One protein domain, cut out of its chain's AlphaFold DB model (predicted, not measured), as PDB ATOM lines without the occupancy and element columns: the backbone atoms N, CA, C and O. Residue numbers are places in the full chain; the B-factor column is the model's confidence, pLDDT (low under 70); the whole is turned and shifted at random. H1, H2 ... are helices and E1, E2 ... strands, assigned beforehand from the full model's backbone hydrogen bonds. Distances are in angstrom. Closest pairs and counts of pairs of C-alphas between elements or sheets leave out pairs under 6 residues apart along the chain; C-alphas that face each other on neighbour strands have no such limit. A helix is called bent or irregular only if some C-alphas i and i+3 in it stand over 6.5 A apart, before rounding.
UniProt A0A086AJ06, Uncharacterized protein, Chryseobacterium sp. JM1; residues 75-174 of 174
ATOM      1  N   ILE A  75     230.887 283.743 252.618       75.25
ATOM      2  CA  ILE A  75     231.375 282.548 251.943       75.25
ATOM      3  C   ILE A  75     231.099 282.698 250.460       75.25
ATOM      4  O   ILE A  75     229.954 282.831 250.034       75.25
ATOM      5  N   ILE A  76     232.162 282.644 249.663       77.06
ATOM      6  CA  ILE A  76     232.062 282.606 248.206       77.06
ATOM      7  C   ILE A  76     232.213 281.152 247.761       77.06
ATOM      8  O   ILE A  76     233.275 280.547 247.931       77.06
ATOM      9  N   LEU A  77     231.147 280.597 247.190       81.69
ATOM     10  CA  LEU A  77     231.111 279.246 246.636       81.69
ATOM     11  C   LEU A  77     231.003 279.322 245.120       81.69
ATOM     12  O   LEU A  77     230.091 279.961 244.602       81.69
ATOM     13  N   THR A  78     231.882 278.624 244.410       80.12
ATOM     14  CA  THR A  78     231.739 278.415 242.967       80.12
ATOM     15  C   THR A  78     231.246 276.999 242.716       80.12
ATOM     16  O   THR A  78     231.935 276.032 243.036       80.12
ATOM     17  N   LYS A  79     230.028 276.871 242.191       82.50
ATOM     18  CA  LYS A  79     229.441 275.599 241.765       82.50
ATOM     19  C   LYS A  79     229.776 275.342 240.301       82.50
ATOM     20  O   LYS A  79     229.715 276.257 239.483       82.50
ATOM     21  N   TYR A  80     230.105 274.100 239.987       82.00
ATOM     22  CA  TYR A  80     230.287 273.591 238.632       82.00
ATOM     23  C   TYR A  80     229.658 272.194 238.533       82.00
ATOM     24  O   TYR A  80     229.252 271.628 239.545       82.00
ATOM     25  N   ASN A  81     229.562 271.647 237.321       73.19
ATOM     26  CA  ASN A  81     228.776 270.439 237.024       73.19
ATOM     27  C   ASN A  81     229.072 269.214 237.917       73.19
ATOM     28  O   ASN A  81     228.175 268.402 238.119       73.19
ATOM     29  N   GLU A  82     230.279 269.087 238.476       65.44
ATOM     30  CA  GLU A  82     230.695 267.919 239.275       65.44
ATOM     31  C   GLU A  82     230.914 268.236 240.767       65.44
ATOM     32  O   GLU A  82     231.285 267.351 241.537       65.44
ATOM     33  N   GLY A  83     230.699 269.481 241.215       70.25
ATOM     34  CA  GLY A  83     230.934 269.833 242.615       70.25
ATOM     35  C   GLY A  83     230.889 271.324 242.944       70.25
ATOM     36  O   GLY A  83     230.566 272.184 242.126       70.25
ATOM     37  N   SER A  84     231.215 271.651 244.194       72.88
ATOM     38  CA  SER A  84     231.297 273.029 244.684       72.88
ATOM     39  C   SER A  84     232.655 273.300 245.310       72.88
ATOM     40  O   SER A  84     233.103 272.533 246.159       72.88
ATOM     41  N   PHE A  85     233.275 274.416 244.942       73.75
ATOM     42  CA  PHE A  85     234.543 274.859 245.503       73.75
ATOM     43  C   PHE A  85     234.343 276.091 246.387       73.75
ATOM     44  O   PHE A  85     233.731 277.076 245.967       73.75
ATOM     45  N   VAL A  86     234.887 276.051 247.603       70.81
ATOM     46  CA  VAL A  86     234.988 277.233 248.467       70.81
ATOM     47  C   VAL A  86     236.165 278.061 247.977       70.81
ATOM     48  O   VAL A  86     237.291 277.573 247.945       70.81
ATOM     49  N   SER A  87     235.943 279.327 247.631       64.75
ATOM     50  CA  SER A  87     236.961 280.216 247.046       64.75
ATOM     51  C   SER A  87     238.149 280.555 247.970       64.75
ATOM     52  O   SER A  87     238.953 281.422 247.629       64.75
ATOM     53  N   SER A  88     238.332 279.861 249.099       59.94
ATOM     54  CA  SER A  88     239.470 280.018 250.017       59.94
ATOM     55  C   SER A  88     240.827 279.838 249.324       59.94
ATOM     56  O   SER A  88     241.811 280.464 249.715       59.94
ATOM     57  N   GLY A  89     240.878 279.079 248.223       57.88
ATOM     58  CA  GLY A  89     242.066 278.956 247.371       57.88
ATOM     59  C   GLY A  89     242.517 280.257 246.685       57.88
ATOM     60  O   GLY A  89     243.688 280.369 246.328       57.88
ATOM     61  N   PHE A  90     241.639 281.255 246.524       56.47
ATOM     62  CA  PHE A  90     241.987 282.591 246.004       56.47
ATOM     63  C   PHE A  90     242.463 283.554 247.102       56.47
ATOM     64  O   PHE A  90     243.003 284.618 246.803       56.47
ATOM     65  N   LEU A  91     242.317 283.166 248.372       60.25
ATOM     66  CA  LEU A  91     242.726 283.937 249.546       60.25
ATOM     67  C   LEU A  91     244.151 283.602 250.002       60.25
ATOM     68  O   LEU A  91     244.536 283.940 251.115       60.25
ATOM     69  N   GLN A  92     244.953 282.910 249.189       61.50
ATOM     70  CA  GLN A  92     246.310 282.541 249.600       61.50
ATOM     71  C   GLN A  92     247.286 283.723 249.551       61.50
ATOM     72  O   GLN A  92     248.199 283.798 250.373       61.50
ATOM     73  N   THR A  93     247.072 284.686 248.650       65.06
ATOM     74  CA  THR A  93     247.915 285.885 248.558       65.06
ATOM     75  C   THR A  93     247.429 286.976 249.511       65.06
ATOM     76  O   THR A  93     246.232 287.135 249.746       65.06
ATOM     77  N   ARG A  94     248.361 287.773 250.053       61.66
ATOM     78  CA  ARG A  94     248.038 288.918 250.928       61.66
ATOM     79  C   ARG A  94     247.095 289.910 250.244       61.66
ATOM     80  O   ARG A  94     246.173 290.419 250.870       61.66
ATOM     81  N   GLU A  95     247.306 290.137 248.954       58.69
ATOM     82  CA  GLU A  95     246.451 290.983 248.127       58.69
ATOM     83  C   GLU A  95     245.050 290.385 247.930       58.69
ATOM     84  O   GLU A  95     244.060 291.097 248.073       58.69
ATOM     85  N   GLY A  96     244.948 289.075 247.672       63.03
ATOM     86  CA  GLY A  96     243.666 288.373 247.574       63.03
ATOM     87  C   GLY A  96     242.862 288.461 248.872       63.03
ATOM     88  O   GLY A  96     241.676 288.781 248.834       63.03
ATOM     89  N   LYS A  97     243.525 288.288 250.025       64.31
ATOM     90  CA  LYS A  97     242.917 288.491 251.354       64.31
ATOM     91  C   LYS A  97     242.417 289.922 251.542       64.31
ATOM     92  O   LYS A  97     241.293 290.115 251.990       64.31
ATOM     93  N   LEU A  98     243.221 290.924 251.181       63.41
ATOM     94  CA  LEU A  98     242.856 292.334 251.345       63.41
ATOM     95  C   LEU A  98     241.671 292.734 250.453       63.41
ATOM     96  O   LEU A  98     240.747 293.399 250.910       63.41
ATOM     97  N   ARG A  99     241.667 292.292 249.189       65.75
ATOM     98  CA  ARG A  99     240.557 292.530 248.254       65.75
ATOM     99  C   ARG A  99     239.266 291.857 248.725       65.75
ATOM    100  O   ARG A  99     238.201 292.452 248.607       65.75
ATOM    101  N   PHE A 100     239.366 290.654 249.289       70.19
ATOM    102  CA  PHE A 100     238.231 289.946 249.879       70.19
ATOM    103  C   PHE A 100     237.667 290.667 251.107       70.19
ATOM    104  O   PHE A 100     236.466 290.905 251.169       70.19
ATOM    105  N   LEU A 101     238.525 291.108 252.032       69.06
ATOM    106  CA  LEU A 101     238.110 291.901 253.194       69.06
ATOM    107  C   LEU A 101     237.409 293.206 252.779       69.06
ATOM    108  O   LEU A 101     236.368 293.548 253.336       69.06
ATOM    109  N   ASN A 102     237.930 293.898 251.762       66.75
ATOM    110  CA  ASN A 102     237.288 295.097 251.218       66.75
ATOM    111  C   ASN A 102     235.931 294.788 250.571       66.75
ATOM    112  O   ASN A 102     234.975 295.531 250.783       66.75
ATOM    113  N   ALA A 103     235.823 293.688 249.819       69.06
ATOM    114  CA  ALA A 103     234.550 293.269 249.239       69.06
ATOM    115  C   ALA A 103     233.524 292.975 250.344       69.06
ATOM    116  O   ALA A 103     232.398 293.457 250.266       69.06
ATOM    117  N   ASN A 104     233.928 292.274 251.410       70.69
ATOM    118  CA  ASN A 104     233.088 291.991 252.577       70.69
ATOM    119  C   ASN A 104     232.576 293.275 253.242       70.69
ATOM    120  O   ASN A 104     231.390 293.369 253.554       70.69
ATOM    121  N   GLY A 105     233.431 294.292 253.394       68.62
ATOM    122  CA  GLY A 105     233.021 295.604 253.906       68.62
ATOM    123  C   GLY A 105     231.927 296.259 253.056       68.62
ATOM    124  O   GLY A 105     230.926 296.736 253.589       68.62
ATOM    125  N   ILE A 106     232.062 296.209 251.728       67.38
ATOM    126  CA  ILE A 106     231.069 296.764 250.794       67.38
ATOM    127  C   ILE A 106     229.782 295.924 250.789       67.38
ATOM    128  O   ILE A 106     228.682 296.473 250.710       67.38
ATOM    129  N   PHE A 107     229.877 294.595 250.903       69.50
ATOM    130  CA  PHE A 107     228.705 293.731 251.064       69.50
ATOM    131  C   PHE A 107     227.934 294.046 252.355       69.50
ATOM    132  O   PHE A 107     226.713 294.184 252.291       69.50
ATOM    133  N   LEU A 108     228.616 294.218 253.494       67.50
ATOM    134  CA  LEU A 108     227.981 294.604 254.765       67.50
ATOM    135  C   LEU A 108     227.289 295.961 254.659       67.50
ATOM    136  O   LEU A 108     226.149 296.110 255.095       67.50
ATOM    137  N   GLU A 109     227.946 296.938 254.038       66.62
ATOM    138  CA  GLU A 109     227.378 298.271 253.855       66.62
ATOM    139  C   GLU A 109     226.112 298.246 252.980       66.62
ATOM    140  O   GLU A 109     225.128 298.933 253.270       66.62
ATOM    141  N   ASN A 110     226.101 297.409 251.940       67.12
ATOM    142  CA  ASN A 110     224.932 297.216 251.080       67.12
ATOM    143  C   ASN A 110     223.773 296.508 251.802       67.12
ATOM    144  O   ASN A 110     222.614 296.782 251.494       67.12
ATOM    145  N   ILE A 111     224.058 295.621 252.763       65.62
ATOM    146  CA  ILE A 111     223.029 295.011 253.618       65.62
ATOM    147  C   ILE A 111     222.470 296.055 254.597       65.62
ATOM    148  O   ILE A 111     221.252 296.193 254.700       65.62
ATOM    149  N   LYS A 112     223.338 296.826 255.269       63.91
ATOM    150  CA  LYS A 112     222.944 297.815 256.289       63.91
ATOM    151  C   LYS A 112     222.065 298.934 255.722       63.91
ATOM    152  O   LYS A 112     221.066 299.297 256.330       63.91
ATOM    153  N   ASN A 113     222.404 299.456 254.545       61.69
ATOM    154  CA  ASN A 113     221.671 300.564 253.920       61.69
ATOM    155  C   ASN A 113     220.413 300.122 253.148       61.69
ATOM    156  O   ASN A 113     219.779 300.938 252.473       61.69
ATOM    157  N   GLY A 114     220.068 298.831 253.216       56.72
ATOM    158  CA  GLY A 114     219.100 298.197 252.330       56.72
ATOM    159  C   GLY A 114     219.624 298.113 250.894       56.72
ATOM    160  O   GLY A 114     220.420 298.939 250.437       56.72
ATOM    161  N   TRP A 115     219.152 297.118 250.141       57.72
ATOM    162  CA  TRP A 115     219.386 297.022 248.696       57.72
ATOM    163  C   TRP A 115     218.651 298.160 247.970       57.72
ATOM    164  O   TRP A 115     217.591 297.988 247.377       57.72
ATOM    165  N   SER A 116     219.199 299.367 248.074       52.97
ATOM    166  CA  SER A 116     218.638 300.588 247.518       52.97
ATOM    167  C   SER A 116     219.281 300.894 246.163       52.97
ATOM    168  O   SER A 116     220.508 300.833 246.038       52.97
ATOM    169  N   PRO A 117     218.504 301.313 245.147       53.53
ATOM    170  CA  PRO A 117     219.021 301.744 243.846       53.53
ATOM    171  C   PRO A 117     220.049 302.886 243.911       53.53
ATOM    172  O   PRO A 117     220.760 303.110 242.934       53.53
ATOM    173  N   LYS A 118     220.145 303.603 245.041       54.75
ATOM    174  CA  LYS A 118     221.173 304.631 245.279       54.75
ATOM    175  C   LYS A 118     222.584 304.049 245.459       54.75
ATOM    176  O   LYS A 118     223.551 304.759 245.228       54.75
ATOM    177  N   ASN A 119     222.712 302.754 245.765       62.12
ATOM    178  CA  ASN A 119     223.993 302.056 245.949       62.12
ATOM    179  C   ASN A 119     224.455 301.292 244.692       62.12
ATOM    180  O   ASN A 119     225.285 300.386 244.782       62.12
ATOM    181  N   LYS A 120     223.934 301.637 243.504       65.81
ATOM    182  CA  LYS A 120     224.237 300.953 242.229       65.81
ATOM    183  C   LYS A 120     225.731 300.787 241.954       65.81
ATOM    184  O   LYS A 120     226.127 299.736 241.459       65.81
ATOM    185  N   GLU A 121     226.555 301.779 242.282       66.75
ATOM    186  CA  GLU A 121     228.010 301.712 242.088       66.75
ATOM    187  C   GLU A 121     228.662 300.666 243.002       66.75
ATOM    188  O   GLU A 121     229.438 299.833 242.533       66.75
ATOM    189  N   LYS A 122     228.270 300.627 244.282       65.56
ATOM    190  CA  LYS A 122     228.758 299.651 245.271       65.56
ATOM    191  C   LYS A 122     228.319 298.226 244.935       65.56
ATOM    192  O   LYS A 122     229.107 297.288 245.031       65.56
ATOM    193  N   ILE A 123     227.081 298.060 244.469       68.69
ATOM    194  CA  ILE A 123     226.565 296.773 243.977       68.69
ATOM    195  C   ILE A 123     227.315 296.344 242.704       68.69
ATOM    196  O   ILE A 123     227.680 295.178 242.551       68.69
ATOM    197  N   SER A 124     227.604 297.284 241.800       72.56
ATOM    198  CA  SER A 124     228.356 297.010 240.568       72.56
ATOM    199  C   SER A 124     229.797 296.595 240.854       72.56
ATOM    200  O   SER A 124     230.301 295.680 240.201       72.56
ATOM    201  N   TYR A 125     230.435 297.206 241.856       75.12
ATOM    202  CA  TYR A 125     231.760 296.810 242.326       75.12
ATOM    203  C   TYR A 125     231.770 295.355 242.805       75.12
ATOM    204  O   TYR A 125     232.563 294.549 242.317       75.12
ATOM    205  N   ASN A 126     230.833 294.984 243.683       74.38
ATOM    206  CA  ASN A 126     230.705 293.610 244.174       74.38
ATOM    207  C   ASN A 126     230.527 292.613 243.026       74.38
ATOM    208  O   ASN A 126     231.201 291.582 242.967       74.38
ATOM    209  N   LYS A 127     229.686 292.959 242.048       79.62
ATOM    210  CA  LYS A 127     229.459 292.131 240.863       79.62
ATOM    211  C   LYS A 127     230.703 292.007 239.982       79.62
ATOM    212  O   LYS A 127     230.941 290.943 239.415       79.62
ATOM    213  N   ALA A 128     231.511 293.062 239.869       79.69
ATOM    214  CA  ALA A 128     232.783 293.032 239.148       79.69
ATOM    215  C   ALA A 128     233.807 292.119 239.842       79.69
ATOM    216  O   ALA A 128     234.443 291.300 239.176       79.69
ATOM    217  N   VAL A 129     233.905 292.189 241.174       77.81
ATOM    218  CA  VAL A 129     234.757 291.290 241.970       77.81
ATOM    219  C   VAL A 129     234.327 289.834 241.780       77.81
ATOM    220  O   VAL A 129     235.163 288.980 241.486       77.81
ATOM    221  N   LEU A 130     233.025 289.541 241.851       79.88
ATOM    222  CA  LEU A 130     232.518 288.182 241.645       79.88
ATOM    223  C   LEU A 130     232.761 287.658 240.233       79.88
ATOM    224  O   LEU A 130     233.178 286.512 240.078       79.88
ATOM    225  N   LYS A 131     232.585 288.501 239.209       84.31
ATOM    226  CA  LYS A 131     232.951 288.169 237.825       84.31
ATOM    227  C   LYS A 131     234.432 287.825 237.702       84.31
ATOM    228  O   LYS A 131     234.773 286.864 237.021       84.31
ATOM    229  N   GLN A 132     235.311 288.570 238.369       80.38
ATOM    230  CA  GLN A 132     236.748 288.315 238.319       80.38
ATOM    231  C   GLN A 132     237.131 287.011 239.029       80.38
ATOM    232  O   GLN A 132     237.994 286.281 238.534       80.38
ATOM    233  N   ILE A 133     236.478 286.691 240.150       78.00
ATOM    234  CA  ILE A 133     236.664 285.415 240.854       78.00
ATOM    235  C   ILE A 133     236.192 284.262 239.967       78.00
ATOM    236  O   ILE A 133     236.950 283.321 239.743       78.00
ATOM    237  N   ASN A 134     234.984 284.369 239.407       82.75
ATOM    238  CA  ASN A 134     234.419 283.371 238.503       82.75
ATOM    239  C   ASN A 134     235.335 283.150 237.286       82.75
ATOM    240  O   ASN A 134     235.759 282.027 237.033       82.75
ATOM    241  N   ALA A 135     235.768 284.220 236.612       82.69
ATOM    242  CA  ALA A 135     236.685 284.136 235.474       82.69
ATOM    243  C   ALA A 135     238.038 283.502 235.845       82.69
ATOM    244  O   ALA A 135     238.580 282.689 235.093       82.69
ATOM    245  N   SER A 136     238.575 283.837 237.020       79.81
ATOM    246  CA  SER A 136     239.815 283.236 237.522       79.81
ATOM    247  C   SER A 136     239.642 281.741 237.799       79.81
ATOM    248  O   SER A 136     240.544 280.957 237.505       79.81
ATOM    249  N   PHE A 137     238.480 281.329 238.313       78.88
ATOM    250  CA  PHE A 137     238.144 279.925 238.539       78.88
ATOM    251  C   PHE A 137     238.006 279.153 237.229       78.88
ATOM    252  O   PHE A 137     238.661 278.120 237.074       78.88
ATOM    253  N   ARG A 138     237.265 279.702 236.256       82.81
ATOM    254  CA  ARG A 138     237.148 279.136 234.903       82.81
ATOM    255  C   ARG A 138     238.516 278.887 234.286       82.81
ATOM    256  O   ARG A 138     238.794 277.785 233.831       82.81
ATOM    257  N   LYS A 139     239.405 279.887 234.350       83.19
ATOM    258  CA  LYS A 139     240.765 279.793 233.807       83.19
ATOM    259  C   LYS A 139     241.620 278.749 234.529       83.19
ATOM    260  O   LYS A 139     242.366 278.028 233.879       83.19
ATOM    261  N   LYS A 140     241.543 278.677 235.860       80.12
ATOM    262  CA  LYS A 140     242.381 277.775 236.667       80.12
ATOM    263  C   LYS A 140     241.976 276.306 236.529       80.12
ATOM    264  O   LYS A 140     242.847 275.444 236.543       80.12
ATOM    265  N   HIS A 141     240.678 276.034 236.421       79.62
ATOM    266  CA  HIS A 141     240.134 274.674 236.401       79.62
ATOM    267  C   HIS A 141     239.642 274.228 235.016       79.62
ATOM    268  O   HIS A 141     239.184 273.101 234.876       79.62
ATOM    269  N   ASN A 142     239.766 275.086 233.996       81.94
ATOM    270  CA  ASN A 142     239.317 274.848 232.622       81.94
ATOM    271  C   ASN A 142     237.820 274.486 232.519       81.94
ATOM    272  O   ASN A 142     237.420 273.604 231.763       81.94
ATOM    273  N   ILE A 143     236.992 275.168 233.316       83.38
ATOM    274  CA  ILE A 143     235.540 274.962 233.395       83.38
ATOM    275  C   ILE A 143     234.837 276.120 232.685       83.38
ATOM    276  O   ILE A 143     235.104 277.281 232.989       83.38
ATOM    277  N   ASN A 144     233.917 275.812 231.768       77.88
ATOM    278  CA  ASN A 144     233.207 276.824 230.975       77.88
ATOM    279  C   ASN A 144     231.887 277.291 231.603       77.88
ATOM    280  O   ASN A 144     231.534 278.461 231.456       77.88
ATOM    281  N   ASP A 145     231.180 276.401 232.307       80.94
ATOM    282  CA  ASP A 145     229.935 276.715 233.015       80.94
ATOM    283  C   ASP A 145     230.158 276.554 234.522       80.94
ATOM    284  O   ASP A 145     230.283 275.445 235.044       80.94
ATOM    285  N   CYS A 146     230.272 277.683 235.215       81.50
ATOM    286  CA  CYS A 146     230.337 277.724 236.665       81.50
ATOM    287  C   CYS A 146     229.553 278.920 237.187       81.50
ATOM    288  O   CYS A 146     229.507 279.971 236.558       81.50
ATOM    289  N   GLU A 147     228.959 278.769 238.361       86.31
ATOM    290  CA  GLU A 147     228.191 279.812 239.023       86.31
ATOM    291  C   GLU A 147     228.844 280.132 240.366       86.31
ATOM    292  O   GLU A 147     228.969 279.270 241.236       86.31
ATOM    293  N   THR A 148     229.260 281.380 240.549       83.31
ATOM    294  CA  THR A 148     229.844 281.868 241.798       83.31
ATOM    295  C   THR A 148     228.779 282.601 242.600       83.31
ATOM    296  O   THR A 148     228.202 283.577 242.127       83.31
ATOM    297  N   LYS A 149     228.530 282.139 243.825       84.50
ATOM    298  CA  LYS A 149     227.541 282.679 244.761       84.50
ATOM    299  C   LYS A 149     228.205 283.163 246.038       84.50
ATOM    300  O   LYS A 149     229.098 282.496 246.559       84.50
ATOM    301  N   VAL A 150     227.735 284.296 246.545       81.06
ATOM    302  CA  VAL A 150     228.111 284.836 247.853       81.06
ATOM    303  C   VAL A 150     227.006 284.542 248.842       81.06
ATOM    304  O   VAL A 150     225.835 284.811 248.567       81.06
ATOM    305  N   TYR A 151     227.399 284.038 250.000       78.12
ATOM    306  CA  TYR A 151     226.520 283.799 251.127       78.12
ATOM    307  C   TYR A 151     227.017 284.565 252.344       78.12
ATOM    308  O   TYR A 151     228.225 284.675 252.551       78.12
ATOM    309  N   LEU A 152     226.093 285.054 253.164       73.25
ATOM    310  CA  LEU A 152     226.397 285.461 254.526       73.25
ATOM    311  C   LEU A 152     226.355 284.212 255.394       73.25
ATOM    312  O   LEU A 152     225.349 283.494 255.385       73.25
ATOM    313  N   TYR A 153     227.432 283.954 256.128       70.50
ATOM    314  CA  TYR A 153     227.414 282.914 257.139       70.50
ATOM    315  C   TYR A 153     226.666 283.413 258.375       70.50
ATOM    316  O   TYR A 153     227.103 284.353 259.047       70.50
ATOM    317  N   ASP A 154     225.532 282.780 258.668       69.38
ATOM    318  CA  ASP A 154     224.769 283.026 259.885       69.38
ATOM    319  C   ASP A 154     225.267 282.072 260.977       69.38
ATOM    320  O   ASP A 154     225.084 280.852 260.902       69.38
ATOM    321  N   PHE A 155     225.969 282.624 261.971       62.56
ATOM    322  CA  PHE A 155     226.493 281.822 263.070       62.56
ATOM    323  C   PHE A 155     225.335 281.299 263.925       62.56
ATOM    324  O   PHE A 155     224.498 282.090 264.372       62.56
ATOM    325  N   PRO A 156     225.295 279.988 264.227       58.38
ATOM    326  CA  PRO A 156     224.273 279.453 265.108       58.38
ATOM    327  C   PRO A 156     224.377 280.139 266.471       58.38
ATOM    328  O   PRO A 156     225.448 280.211 267.078       58.38
ATOM    329  N   ARG A 157     223.248 280.659 266.956       60.34
ATOM    330  CA  ARG A 157     223.176 281.312 268.269       60.34
ATOM    331  C   ARG A 157     223.562 280.307 269.355       60.34
ATOM    332  O   ARG A 157     223.148 279.153 269.292       60.34
ATOM    333  N   LEU A 158     224.279 280.760 270.387       57.84
ATOM    334  CA  LEU A 158     224.765 279.910 271.491       57.84
ATOM    335  C   LEU A 158     223.660 279.074 272.169       57.84
ATOM    336  O   LEU A 158     223.934 277.985 272.659       57.84
ATOM    337  N   TYR A 159     222.418 279.568 272.162       57.16
ATOM    338  CA  TYR A 159     221.252 278.921 272.776       57.16
ATOM    339  C   TYR A 159     220.365 278.152 271.785       57.16
ATOM    340  O   TYR A 159     219.310 277.654 272.170       57.16
ATOM    341  N   SER A 160     220.751 278.062 270.509       59.03
ATOM    342  CA  SER A 160     219.996 277.288 269.522       59.03
ATOM    343  C   SER A 160     220.273 275.796 269.706       59.03
ATOM    344  O   SER A 160     221.419 275.353 269.611       59.03
ATOM    345  N   SER A 161     219.220 275.003 269.918       61.22
ATOM    346  CA  SER A 161     219.295 273.535 269.857       61.22
ATOM    347  C   SER A 161     219.626 273.038 268.446       61.22
ATOM    348  O   SER A 161     220.107 271.921 268.271       61.22
ATOM    349  N   ASP A 162     219.379 273.880 267.444       61.56
ATOM    350  CA  ASP A 162     219.666 273.624 266.047       61.56
ATOM    351  C   ASP A 162     220.964 274.332 265.642       61.56
ATOM    352  O   ASP A 162     221.005 275.554 265.478       61.56
ATOM    353  N   LYS A 163     222.047 273.557 265.525       60.88
ATOM    354  CA  LYS A 163     223.369 274.034 265.087       60.88
ATOM    355  C   LYS A 163     223.536 273.987 263.565       60.88
ATOM    356  O   LYS A 163     224.667 273.990 263.078       60.88
ATOM    357  N   ARG A 164     222.442 273.881 262.802       62.69
ATOM    358  CA  ARG A 164     222.502 273.891 261.339       62.69
ATOM    359  C   ARG A 164     223.170 275.174 260.845       62.69
ATOM    360  O   ARG A 164     222.830 276.276 261.262       62.69
ATOM    361  N   ILE A 165     224.137 274.993 259.950       65.56
ATOM    362  CA  ILE A 165     224.809 276.084 259.249       65.56
ATOM    363  C   ILE A 165     223.783 276.730 258.320       65.56
ATOM    364  O   ILE A 165     223.298 276.069 257.400       65.56
ATOM    365  N   ASN A 166     223.466 278.004 258.551       69.00
ATOM    366  CA  ASN A 166     222.586 278.766 257.676       69.00
ATOM    367  C   ASN A 166     223.423 279.666 256.762       69.00
ATOM    368  O   ASN A 166     224.281 280.423 257.215       69.00
ATOM    369  N   LEU A 167     223.172 279.564 255.457       74.69
ATOM    370  CA  LEU A 167     223.825 280.377 254.436       74.69
ATOM    371  C   LEU A 167     222.773 281.256 253.771       74.69
ATOM    372  O   LEU A 167     221.929 280.763 253.025       74.69
ATOM    373  N   ILE A 168     222.833 282.560 254.028       75.25
ATOM    374  CA  ILE A 168     221.892 283.515 253.440       75.25
ATOM    375  C   ILE A 168     222.460 283.954 252.086       75.25
ATOM    376  O   ILE A 168     223.538 284.548 252.065       75.25
ATOM    377  N   PRO A 169     221.806 283.660 250.947       75.75
ATOM    378  CA  PRO A 169     222.311 284.065 249.640       75.75
ATOM    379  C   PRO A 169     222.260 285.589 249.493       75.75
ATOM    380  O   PRO A 169     221.244 286.209 249.799       75.75
ATOM    381  N   ILE A 170     223.349 286.183 249.004       75.19
ATOM    382  CA  ILE A 170     223.460 287.634 248.801       75.19
ATOM    383  C   ILE A 170     223.481 287.986 247.319       75.19
ATOM    384  O   ILE A 170     222.698 288.818 246.878       75.19
ATOM    385  N   ASP A 171     224.388 287.386 246.547       76.12
ATOM    386  CA  ASP A 171     224.544 287.690 245.122       76.12
ATOM    387  C   ASP A 171     225.140 286.494 244.365       76.12
ATOM    388  O   ASP A 171     225.720 285.577 244.959       76.12
ATOM    389  N   SER A 172     224.992 286.499 243.043       80.75
ATOM    390  CA  SER A 172     225.464 285.433 242.167       80.75
ATOM    391  C   SER A 172     225.897 285.947 240.798       80.75
ATOM    392  O   SER A 172     225.276 286.841 240.218       80.75
ATOM    393  N   VAL A 173     226.935 285.323 240.251       82.81
ATOM    394  CA  VAL A 173     227.397 285.521 238.878       82.81
ATOM    395  C   VAL A 173     227.557 284.159 238.225       82.81
ATOM    396  O   VAL A 173     228.188 283.273 238.804       82.81
ATOM    397  N   ARG A 174     227.004 284.013 237.020       82.31
ATOM    398  CA  ARG A 174     227.267 282.870 236.153       82.31
ATOM    399  C   ARG A 174     228.439 283.197 235.253       82.31
ATOM    400  O   ARG A 174     228.308 284.064 234.365       82.31
TER     401      ARG A 174
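Overview. This is residues 75 to 174 of the 174 residues of an uncharacterized protein of Chryseobacterium sp. JM1 (UniProt A0A086AJ06). A twisted sheet of four strands has a helical hairpin, H2 and H3, over one face, and its other face is bare; H3 crosses the strands close to the sheet, while H2 is farther off. Residues 157 to 162, in the link from E3 to E4, stick out at one end. The 100 printed residues hold, in order, E1, E2, H1, H2, H3, E3 and E4, of mixed class; the sheet's order is E2 E1 E3 E4, all antiparallel. The whole is compact, with a radius of gyration of the C-alphas of 14.7 A and spans of 44 by 36 by 27 A.

Arrangement. Start at E1, residues 75 to 80, an inner strand that forms a hairpin with the edge strand E2, residues 83 to 86; look for N 78 and O 85, 2.9 A apart. Next comes H1, residues 87 to 90, which only grazes the sheet with residues 87 to 88. H2, residues 94 to 112, and H3, residues 117 to 141, form a helical hairpin: they touch, closest at the C-alphas of Ala 103 and Asn 126, 6.4 A, and run opposite ways at a steep tilt of 36 degrees, only just steep. Both are on the same face of the sheet, two layers, helices on one face of a sheet. H3 has a height over the sheet of 8.0 A and H2 of 11.0 A. Go on to E3, residues 146 to 154, antiparallel to E1, with N 77 and O 149 at 2.9 A, and to its hairpin partner E4, residues 166 to 173, with N 150 and O 171 at 2.9 A. H3 runs across the strands, at 89 degrees to E4 on the local plane; the closest C-alphas of H3 and E4 are those of Lys 131 and Val 173, 6.2 A. Every O i to N i+4 pair is within hydrogen-bond range in H2, 19 of 21 in H3, and H1 is too short for one.

Along the chain. Find C-alpha 75 at (231.375, 282.548, 251.943), where E1 begins. H2 runs 27.2 A from C-alpha 94 at (248.038, 288.918, 250.928), and H3 35.1 A; H3 is irregular, with C-alphas 118 and 121 8.1 A apart. E3 runs 24.5 A and E4 20.5 A, bending by 60 degrees at residue 170 and ending at C-alpha 173, (227.397, 285.521, 238.878).

Size, cuts and confidence. The C-alphas of Asn 142 and Tyr 159, 44.2 A apart, are the two farthest apart. The printed part has no cut; the link from E3 to E4 is long and the others are tight. Mean pLDDT of the printed part is 70.8, and 49 residues are under 70, among them 105 to 123 and 154 to 166.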